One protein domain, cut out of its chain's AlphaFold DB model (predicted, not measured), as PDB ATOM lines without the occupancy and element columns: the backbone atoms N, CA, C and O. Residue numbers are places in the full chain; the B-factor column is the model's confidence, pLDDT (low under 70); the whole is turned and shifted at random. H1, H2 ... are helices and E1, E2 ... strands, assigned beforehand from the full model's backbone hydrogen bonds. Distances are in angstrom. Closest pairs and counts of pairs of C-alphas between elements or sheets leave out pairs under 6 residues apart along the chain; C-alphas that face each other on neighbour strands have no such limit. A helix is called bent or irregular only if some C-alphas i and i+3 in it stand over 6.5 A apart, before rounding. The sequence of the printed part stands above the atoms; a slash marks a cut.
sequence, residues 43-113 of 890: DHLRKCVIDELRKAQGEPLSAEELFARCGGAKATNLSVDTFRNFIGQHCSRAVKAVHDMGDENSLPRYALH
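Overview. This is residues 43 to 113 of the 890 residues of an uncharacterized protein of Ancylostoma duodenale (UniProt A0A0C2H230). A small cluster of helices is built on one long helix, H4, which turns a sharp corner into two arms: H1 lies side by side with the second arm, H4b, while H2 packs across H1 and the first arm, H4a. The short H3 lies at the end of the cluster away from a tail that ends in E1 and reaches beyond the helices. The 71 printed residues, mostly helix, hold four named helices and then one named strand. The whole is only just compact, close to loose, with a radius of gyration of the C-alphas of 13.2 A; it spans 47 by 18 by 16 A, the tail adding to the length.

Arrangement. H4, residues 80 to 102, was assigned as one helix by its hydrogen bonds but is bent: C-alphas 90 and 93 are 7.9 A apart, and arms H4a, residues 80 to 90, and H4b, residues 93 to 102, are about perpendicular at 87 degrees. H1, residues 43 to 55, touches H4b with its residues 50 to 54 alone, the same way at a shallow tilt of 14 degrees; their closest C-alphas, of Arg 54 and Val 98, are 6.6 A apart. H2, residues 63 to 69, touches H4a, about perpendicular at 84 degrees, with the closest C-alphas, of Ala 63 and Arg 84, 6.1 A apart. H2 also touches H1, through H1 residues 49 to 53 alone, about perpendicular at 87 degrees; the closest C-alphas, of Glu 52 and Arg 69, are 6.8 A apart. H3, residues 72 to 76, is close to H4a but not clearly touching, the closest C-alphas being those of Ala 73 and Val 80 at 7.5 A. E1, residues 110 to 113, is apart from H4b and pairs with no named strand. Every O i to N i+4 pair is within hydrogen-bond range in H1, H2, H3 and H4a, and 5 of 6 in H4b.

Along the chain. H1 begins at C-alpha 43 (21.178, 21.308, 45.672) and is 18.3 A long; H2 measures 9.8 A, H3 6.0 A, H4a 15.1 A and H4b 14.6 A. E1, 9.1 A long, ends at C-alpha 113 (36.178, 16.442, 13.013).

Size, cuts and confidence. The C-alphas farthest apart, of Lys 74 and His 113, are 47.7 A apart. The printed part has no cut and no long link. Residues 103 to 113 have pLDDT under 70.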
ATOM      1  N   ASP A  43      21.175  21.516  47.128       95.81
ATOM      2  CA  ASP A  43      21.178  21.308  45.672       95.81
ATOM      3  C   ASP A  43      20.935  22.603  44.881       95.81
ATOM      4  O   ASP A  43      21.524  22.813  43.814       95.81
ATOM      5  N   HIS A  44      20.077  23.491  45.390       95.81
ATOM      6  CA  HIS A  44      19.800  24.785  44.775       95.81
ATOM      7  C   HIS A  44      20.970  25.755  44.976       95.81
ATOM      8  O   HIS A  44      21.358  26.439  44.028       95.81
ATOM      9  N   LEU A  45      21.584  25.753  46.163       96.50
ATOM     10  CA  LEU A  45      22.777  26.532  46.486       96.50
ATOM     11  C   LEU A  45      23.966  26.101  45.620       96.50
ATOM     12  O   LEU A  45      24.566  26.921  44.931       96.50
ATOM     13  N   ARG A  46      24.232  24.794  45.552       96.56
ATOM     14  CA  ARG A  46      25.245  24.174  44.688       96.56
ATOM     15  C   ARG A  46      25.031  24.513  43.217       96.56
ATOM     16  O   ARG A  46      25.988  24.822  42.509       96.56
ATOM     17  N   LYS A  47      23.781  24.486  42.743       96.44
ATOM     18  CA  LYS A  47      23.455  24.917  41.381       96.44
ATOM     19  C   LYS A  47      23.729  26.409  41.186       96.44
ATOM     20  O   LYS A  47      24.324  26.767  40.174       96.44
ATOM     21  N   CYS A  48      23.347  27.258  42.141       96.81
ATOM     22  CA  CYS A  48      23.592  28.695  42.064       96.81
ATOM     23  C   CYS A  48      25.093  29.018  42.019       96.81
ATOM     24  O   CYS A  48      25.510  29.787  41.159       96.81
ATOM     25  N   VAL A  49      25.903  28.374  42.866       96.69
ATOM     26  CA  VAL A  49      27.375  28.484  42.874       96.69
ATOM     27  C   VAL A  49      27.961  28.142  41.502       96.69
ATOM     28  O   VAL A  49      28.753  28.902  40.947       96.69
ATOM     29  N   ILE A  50      27.548  27.012  40.920       95.50
ATOM     30  CA  ILE A  50      28.046  26.556  39.615       95.50
ATOM     31  C   ILE A  50      27.598  27.493  38.481       95.50
ATOM     32  O   ILE A  50      28.371  27.746  37.556       95.50
ATOM     33  N   ASP A  51      26.366  28.003  38.523       96.31
ATOM     34  CA  ASP A  51      25.857  28.913  37.497       96.31
ATOM     35  C   ASP A  51      26.485  30.320  37.602       96.31
ATOM     36  O   ASP A  51      26.728  30.928  36.561       96.31
ATOM     37  N   GLU A  52      26.846  30.812  38.795       96.88
ATOM     38  CA  GLU A  52      27.640  32.047  38.952       96.88
ATOM     39  C   GLU A  52      29.089  31.886  38.466       96.88
ATOM     40  O   GLU A  52      29.577  32.731  37.714       96.88
ATOM     41  N   LEU A  53      29.753  30.767  38.778       94.88
ATOM     42  CA  LEU A  53      31.093  30.468  38.245       94.88
ATOM     43  C   LEU A  53      31.110  30.391  36.711       94.88
ATOM     44  O   LEU A  53      32.036  30.876  36.070       94.88
ATOM     45  N   ARG A  54      30.060  29.831  36.095       94.25
ATOM     46  CA  ARG A  54      29.912  29.831  34.627       94.25
ATOM     47  C   ARG A  54      29.693  31.233  34.058       94.25
ATOM     48  O   ARG A  54      30.171  31.510  32.961       94.25
ATOM     49  N   LYS A  55      28.971  32.111  34.765       95.94
ATOM     50  CA  LYS A  55      28.766  33.512  34.346       95.94
ATOM     51  C   LYS A  55      30.056  34.328  34.405       95.94
ATOM     52  O   LYS A  55      30.211  35.219  33.579       95.94
ATOM     53  N   ALA A  56      30.972  33.994  35.315       93.00
ATOM     54  CA  ALA A  56      32.314  34.576  35.392       93.00
ATOM     55  C   ALA A  56      33.270  34.110  34.271       93.00
ATOM     56  O   ALA A  56      34.425  34.508  34.254       93.00
ATOM     57  N   GLN A  57      32.817  33.257  33.341       88.50
ATOM     58  CA  GLN A  57      33.563  32.803  32.152       88.50
ATOM     59  C   GLN A  57      34.936  32.150  32.412       88.50
ATOM     60  O   GLN A  57      35.660  31.877  31.462       88.50
ATOM     61  N   GLY A  58      35.267  31.823  33.664       76.56
ATOM     62  CA  GLY A  58      36.566  31.265  34.045       76.56
ATOM     63  C   GLY A  58      37.317  32.074  35.088       76.56
ATOM     64  O   GLY A  58      38.151  31.495  35.787       76.56
ATOM     65  N   GLU A  59      36.994  33.365  35.231       87.12
ATOM     66  CA  GLU A  59      37.647  34.247  36.197       87.12
ATOM     67  C   GLU A  59      37.546  33.662  37.620       87.12
ATOM     68  O   GLU A  59      36.465  33.218  38.039       87.12
ATOM     69  N   PRO A  60      38.661  33.618  38.373       85.38
ATOM     70  CA  PRO A  60      38.674  33.114  39.737       85.38
ATOM     71  C   PRO A  60      37.966  34.100  40.672       85.38
ATOM     72  O   PRO A  60      38.571  35.037  41.184       85.38
ATOM     73  N   LEU A  61      36.672  33.874  40.908       94.50
ATOM     74  CA  LEU A  61      35.916  34.611  41.920       94.50
ATOM     75  C   LEU A  61      36.422  34.274  43.326       94.50
ATOM     76  O   LEU A  61      36.551  33.098  43.678       94.50
ATOM     77  N   SER A  62      36.610  35.303  44.150       95.50
ATOM     78  CA  SER A  62      36.781  35.141  45.596       95.50
ATOM     79  C   SER A  62      35.548  34.470  46.223       95.50
ATOM     80  O   SER A  62      34.432  34.558  45.696       95.50
ATOM     81  N   ALA A  63      35.718  33.786  47.360       94.12
ATOM     82  CA  ALA A  63      34.599  33.128  48.044       94.12
ATOM     83  C   ALA A  63      33.535  34.151  48.486       94.12
ATOM     84  O   ALA A  63      32.341  33.859  48.476       94.12
ATOM     85  N   GLU A  64      33.981  35.364  48.801       96.38
ATOM     86  CA  GLU A  64      33.212  36.525  49.236       96.38
ATOM     87  C   GLU A  64      32.373  37.104  48.087       96.38
ATOM     88  O   GLU A  64      31.176  37.355  48.254       96.38
ATOM     89  N   GLU A  65      32.952  37.259  46.892       96.62
ATOM     90  CA  GLU A  65      32.204  37.656  45.694       96.62
ATOM     91  C   GLU A  65      31.197  36.595  45.272       96.62
ATOM     92  O   GLU A  65      30.064  36.923  44.916       96.62
ATOM     93  N   LEU A  66      31.594  35.323  45.299       96.44
ATOM     94  CA  LEU A  66      30.730  34.211  44.924       96.44
ATOM     95  C   LEU A  66      29.544  34.119  45.900       96.44
ATOM     96  O   LEU A  66      28.398  33.995  45.471       96.44
ATOM     97  N   PHE A  67      29.794  34.314  47.198       97.69
ATOM     98  CA  PHE A  67      28.764  34.447  48.227       97.69
ATOM     99  C   PHE A  67      27.817  35.613  47.936       97.69
ATOM    100  O   PHE A  67      26.600  35.425  47.920       97.69
ATOM    101  N   ALA A  68      28.350  36.804  47.640       97.06
ATOM    102  CA  ALA A  68      27.549  37.976  47.297       97.06
ATOM    103  C   ALA A  68      26.691  37.756  46.033       97.06
ATOM    104  O   ALA A  68      25.504  38.091  46.033       97.06
ATOM    105  N   ARG A  69      27.248  37.132  44.984       96.38
ATOM    106  CA  ARG A  69      26.534  36.787  43.739       96.38
ATOM    107  C   ARG A  69      25.462  35.712  43.953       96.38
ATOM    108  O   ARG A  69      24.397  35.802  43.349       96.38
ATOM    109  N   CYS A  70      25.670  34.771  44.877       96.69
ATOM    110  CA  CYS A  70      24.643  33.827  45.343       96.69
ATOM    111  C   CYS A  70      23.577  34.456  46.271       96.69
ATOM    112  O   CYS A  70      22.722  33.738  46.787       96.69
ATOM    113  N   GLY A  71      23.590  35.780  46.480       95.06
ATOM    114  CA  GLY A  71      22.617  36.513  47.300       95.06
ATOM    115  C   GLY A  71      22.994  36.650  48.783       95.06
ATOM    116  O   GLY A  71      22.187  37.127  49.587       95.06
ATOM    117  N   GLY A  72      24.218  36.263  49.147       96.19
ATOM    118  CA  GLY A  72      24.806  36.413  50.476       96.19
ATOM    119  C   GLY A  72      24.047  35.682  51.583       96.19
ATOM    120  O   GLY A  72      23.259  34.762  51.340       96.19
ATOM    121  N   ALA A  73      24.245  36.128  52.826       95.62
ATOM    122  CA  ALA A  73      23.671  35.489  54.015       95.62
ATOM    123  C   ALA A  73      22.134  35.395  53.976       95.62
ATOM    124  O   ALA A  73      21.560  34.473  54.539       95.62
ATOM    125  N   LYS A  74      21.459  36.328  53.288       93.88
ATOM    126  CA  LYS A  74      19.988  36.389  53.208       93.88
ATOM    127  C   LYS A  74      19.365  35.376  52.246       93.88
ATOM    128  O   LYS A  74      18.182  35.090  52.381       93.88
ATOM    129  N   ALA A  75      20.115  34.914  51.245       92.94
ATOM    130  CA  ALA A  75      19.635  33.933  50.271       92.94
ATOM    131  C   ALA A  75      20.164  32.526  50.565       92.94
ATOM    132  O   ALA A  75      19.481  31.544  50.293       92.94
ATOM    133  N   THR A  76      21.377  32.437  51.113       93.81
ATOM    134  CA  THR A  76      22.051  31.165  51.403       93.81
ATOM    135  C   THR A  76      21.794  30.653  52.822       93.81
ATOM    136  O   THR A  76      21.987  29.469  53.062       93.81
ATOM    137  N   ASN A  77      21.394  31.520  53.762       94.44
ATOM    138  CA  ASN A  77      21.346  31.262  55.211       94.44
ATOM    139  C   ASN A  77      22.684  30.798  55.834       94.44
ATOM    140  O   ASN A  77      22.716  30.377  56.989       94.44
ATOM    141  N   LEU A  78      23.801  30.925  55.109       95.88
ATOM    142  CA  LEU A  78      25.142  30.582  55.582       95.88
ATOM    143  C   LEU A  78      25.941  31.844  55.942       95.88
ATOM    144  O   LEU A  78      25.725  32.918  55.374       95.88
ATOM    145  N   SER A  79      26.910  31.711  56.853       97.38
ATOM    146  CA  SER A  79      28.009  32.681  56.954       97.38
ATOM    147  C   SER A  79      28.969  32.510  55.769       97.38
ATOM    148  O   SER A  79      28.936  31.487  55.080       97.38
ATOM    149  N   VAL A  80      29.853  33.488  55.543       97.12
ATOM    150  CA  VAL A  80      30.891  33.399  54.497       97.12
ATOM    151  C   VAL A  80      31.772  32.162  54.706       97.12
ATOM    152  O   VAL A  80      32.028  31.428  53.755       97.12
ATOM    153  N   ASP A  81      32.164  31.870  55.949       97.69
ATOM    154  CA  ASP A  81      33.005  30.714  56.281       97.69
ATOM    155  C   ASP A  81      32.273  29.383  56.073       97.69
ATOM    156  O   ASP A  81      32.817  28.457  55.466       97.69
ATOM    157  N   THR A  82      31.005  29.286  56.492       97.44
ATOM    158  CA  THR A  82      30.194  28.082  56.253       97.44
ATOM    159  C   THR A  82      29.943  27.877  54.758       97.44
ATOM    160  O   THR A  82      29.986  26.748  54.277       97.44
ATOM    161  N   PHE A  83      29.761  28.955  53.991       97.56
ATOM    162  CA  PHE A  83      29.643  28.904  52.534       97.56
ATOM    163  C   PHE A  83      30.959  28.500  51.847       97.56
ATOM    164  O   PHE A  83      30.945  27.684  50.925       97.56
ATOM    165  N   ARG A  84      32.111  28.987  52.325       97.12
ATOM    166  CA  ARG A  84      33.440  28.562  51.855       97.12
ATOM    167  C   ARG A  84      33.651  27.059  52.094       97.12
ATOM    168  O   ARG A  84      34.060  26.346  51.177       97.12
ATOM    169  N   ASN A  85      33.279  26.564  53.275       97.25
ATOM    170  CA  ASN A  85      33.306  25.135  53.602       97.25
ATOM    171  C   ASN A  85      32.339  24.324  52.720       97.25
ATOM    172  O   ASN A  85      32.730  23.289  52.178       97.25
ATOM    173  N   PHE A  86      31.123  24.827  52.488       97.19
ATOM    174  CA  PHE A  86      30.145  24.219  51.582       97.19
ATOM    175  C   PHE A  86      30.680  24.094  50.144       97.19
ATOM    176  O   PHE A  86      30.525  23.049  49.504       97.19
ATOM    177  N   ILE A  87      31.367  25.123  49.632       96.19
ATOM    178  CA  ILE A  87      32.032  25.064  48.323       96.19
ATOM    179  C   ILE A  87      33.103  23.967  48.316       96.19
ATOM    180  O   ILE A  87      33.122  23.147  47.393       96.19
ATOM    181  N   GLY A  88      33.960  23.913  49.339       95.12
ATOM    182  CA  GLY A  88      35.009  22.895  49.461       95.12
ATOM    183  C   GLY A  88      34.461  21.463  49.478       95.12
ATOM    184  O   GLY A  88      34.942  20.603  48.737       95.12
ATOM    185  N   GLN A  89      33.410  21.218  50.260       95.75
ATOM    186  CA  GLN A  89      32.823  19.888  50.447       95.75
ATOM    187  C   GLN A  89      31.934  19.455  49.267       95.75
ATOM    188  O   GLN A  89      32.118  18.370  48.717       95.75
ATOM    189  N   HIS A  90      31.000  20.302  48.820       94.19
ATOM    190  CA  HIS A  90      29.949  19.906  47.869       94.19
ATOM    191  C   HIS A  90      30.193  20.381  46.428       94.19
ATOM    192  O   HIS A  90      29.654  19.797  45.473       94.19
ATOM    193  N   CYS A  91      31.002  21.429  46.235       92.44
ATOM    194  CA  CYS A  91      31.205  22.057  44.928       92.44
ATOM    195  C   CYS A  91      32.600  21.828  44.324       92.44
ATOM    196  O   CYS A  91      32.711  21.917  43.105       92.44
ATOM    197  N   SER A  92      33.630  21.479  45.100       90.94
ATOM    198  CA  SER A  92      35.043  21.362  44.670       90.94
ATOM    199  C   SER A  92      35.264  20.714  43.295       90.94
ATOM    200  O   SER A  92      35.892  21.311  42.418       90.94
ATOM    201  N   ARG A  93      34.691  19.529  43.044       89.50
ATOM    202  CA  ARG A  93      34.800  18.831  41.745       89.50
ATOM    203  C   ARG A  93      34.155  19.595  40.579       89.50
ATOM    204  O   ARG A  93      34.617  19.479  39.446       89.50
ATOM    205  N   ALA A  94      33.085  20.346  40.835       88.62
ATOM    206  CA  ALA A  94      32.399  21.162  39.836       88.62
ATOM    207  C   ALA A  94      33.095  22.513  39.619       88.62
ATOM    208  O   ALA A  94      33.256  22.916  38.475       88.62
ATOM    209  N   VAL A  95      33.563  23.155  40.696       87.69
ATOM    210  CA  VAL A  95      34.359  24.394  40.683       87.69
ATOM    211  C   VAL A  95      35.617  24.186  39.845       87.69
ATOM    212  O   VAL A  95      35.816  24.882  38.853       87.69
ATOM    213  N   LYS A  96      36.393  23.133  40.149       88.88
ATOM    214  CA  LYS A  96      37.558  22.743  39.348       88.88
ATOM    215  C   LYS A  96      37.191  22.537  37.878       88.88
ATOM    216  O   LYS A  96      37.824  23.112  37.010       88.88
ATOM    217  N   ALA A  97      36.114  21.805  37.588       86.62
ATOM    218  CA  ALA A  97      35.685  21.563  36.211       86.62
ATOM    219  C   ALA A  97      35.195  22.816  35.452       86.62
ATOM    220  O   ALA A  97      35.087  22.736  34.226       86.62
ATOM    221  N   VAL A  98      34.866  23.919  36.140       87.19
ATOM    222  CA  VAL A  98      34.534  25.215  35.522       87.19
ATOM    223  C   VAL A  98      35.794  26.053  35.297       87.19
ATOM    224  O   VAL A  98      35.951  26.564  34.193       87.19
ATOM    225  N   HIS A  99      36.732  26.118  36.251       85.06
ATOM    226  CA  HIS A  99      38.036  26.760  36.012       85.06
ATOM    227  C   HIS A  99      38.841  26.032  34.921       85.06
ATOM    228  O   HIS A  99      39.293  26.675  33.980       85.06
ATOM    229  N   ASP A 100      38.873  24.691  34.935       83.00
ATOM    230  CA  ASP A 100      39.435  23.833  33.870       83.00
ATOM    231  C   ASP A 100      38.758  24.032  32.487       83.00
ATOM    232  O   ASP A 100      39.183  23.423  31.504       83.00
ATOM    233  N   MET A 101      37.642  24.769  32.405       78.00
ATOM    234  CA  MET A 101      36.956  25.130  31.155       78.00
ATOM    235  C   MET A 101      37.079  26.615  30.794       78.00
ATOM    236  O   MET A 101      36.744  26.973  29.665       78.00
ATOM    237  N   GLY A 102      37.483  27.453  31.748       71.69
ATOM    238  CA  GLY A 102      37.658  28.893  31.586       71.69
ATOM    239  C   GLY A 102      39.112  29.315  31.372       71.69
ATOM    240  O   GLY A 102      39.357  30.372  30.804       71.69
ATOM    241  N   ASP A 103      40.080  28.478  31.757       68.81
ATOM    242  CA  ASP A 103      41.456  28.608  31.282       68.81
ATOM    243  C   ASP A 103      41.483  28.425  29.755       68.81
ATOM    244  O   ASP A 103      41.248  27.324  29.249       68.81
ATOM    245  N   GLU A 104      41.769  29.494  29.006       55.56
ATOM    246  CA  GLU A 104      41.848  29.449  27.539       55.56
ATOM    247  C   GLU A 104      42.995  28.556  27.024       55.56
ATOM    248  O   GLU A 104      42.983  28.145  25.860       55.56
ATOM    249  N   ASN A 105      43.948  28.172  27.884       55.28
ATOM    250  CA  ASN A 105      44.969  27.172  27.561       55.28
ATOM    251  C   ASN A 105      44.434  25.728  27.640       55.28
ATOM    252  O   ASN A 105      45.067  24.794  27.132       55.28
ATOM    253  N   SER A 106      43.247  25.518  28.222       51.88
ATOM    254  CA  SER A 106      42.588  24.214  28.250       51.88
ATOM    255  C   SER A 106      42.065  23.836  26.855       51.88
ATOM    256  O   SER A 106      41.143  24.422  26.284       51.88
ATOM    257  N   LEU A 107      42.664  22.804  26.249       42.91
ATOM    258  CA  LEU A 107      42.258  22.356  24.915       42.91
ATOM    259  C   LEU A 107      40.780  21.906  24.910       42.91
ATOM    260  O   LEU A 107      40.416  21.004  25.673       42.91
ATOM    261  N   PRO A 108      39.928  22.408  23.991       49.09
ATOM    262  CA  PRO A 108      38.483  22.207  24.069       49.09
ATOM    263  C   PRO A 108      38.089  20.724  24.102       49.09
ATOM    264  O   PRO A 108      38.541  19.913  23.286       49.09
ATOM    265  N   ARG A 109      37.189  20.362  25.030       54.09
ATOM    266  CA  ARG A 109      36.695  18.981  25.251       54.09
ATOM    267  C   ARG A 109      35.946  18.367  24.059       54.09
ATOM    268  O   ARG A 109      35.638  17.177  24.079       54.09
ATOM    269  N   TYR A 110      35.655  19.139  23.019       48.59
ATOM    270  CA  TYR A 110      34.995  18.681  21.801       48.59
ATOM    271  C   TYR A 110      35.795  19.171  20.598       48.59
ATOM    272  O   TYR A 110      36.040  20.366  20.461       48.59
ATOM    273  N   ALA A 111      36.197  18.246  19.728       54.75
ATOM    274  CA  ALA A 111      36.840  18.578  18.464       54.75
ATOM    275  C   ALA A 111      35.860  18.295  17.325       54.75
ATOM    276  O   ALA A 111      35.327  17.188  17.209       54.75
ATOM    277  N   LEU A 112      35.617  19.303  16.489       50.78
ATOM    278  CA  LEU A 112      34.782  19.161  15.304       50.78
ATOM    279  C   LEU A 112      35.630  18.496  14.216       50.78
ATOM    280  O   LEU A 112      36.496  19.129  13.612       50.78
ATOM    281  N   HIS A 113      35.433  17.193  14.016       54.97
ATOM    282  CA  HIS A 113      36.178  16.442  13.013       54.97
ATOM    283  C   HIS A 113      35.471  16.605  11.665       54.97
ATOM    284  O   HIS A 113      34.359  16.107  11.476       54.97
TER     285      HIS A 113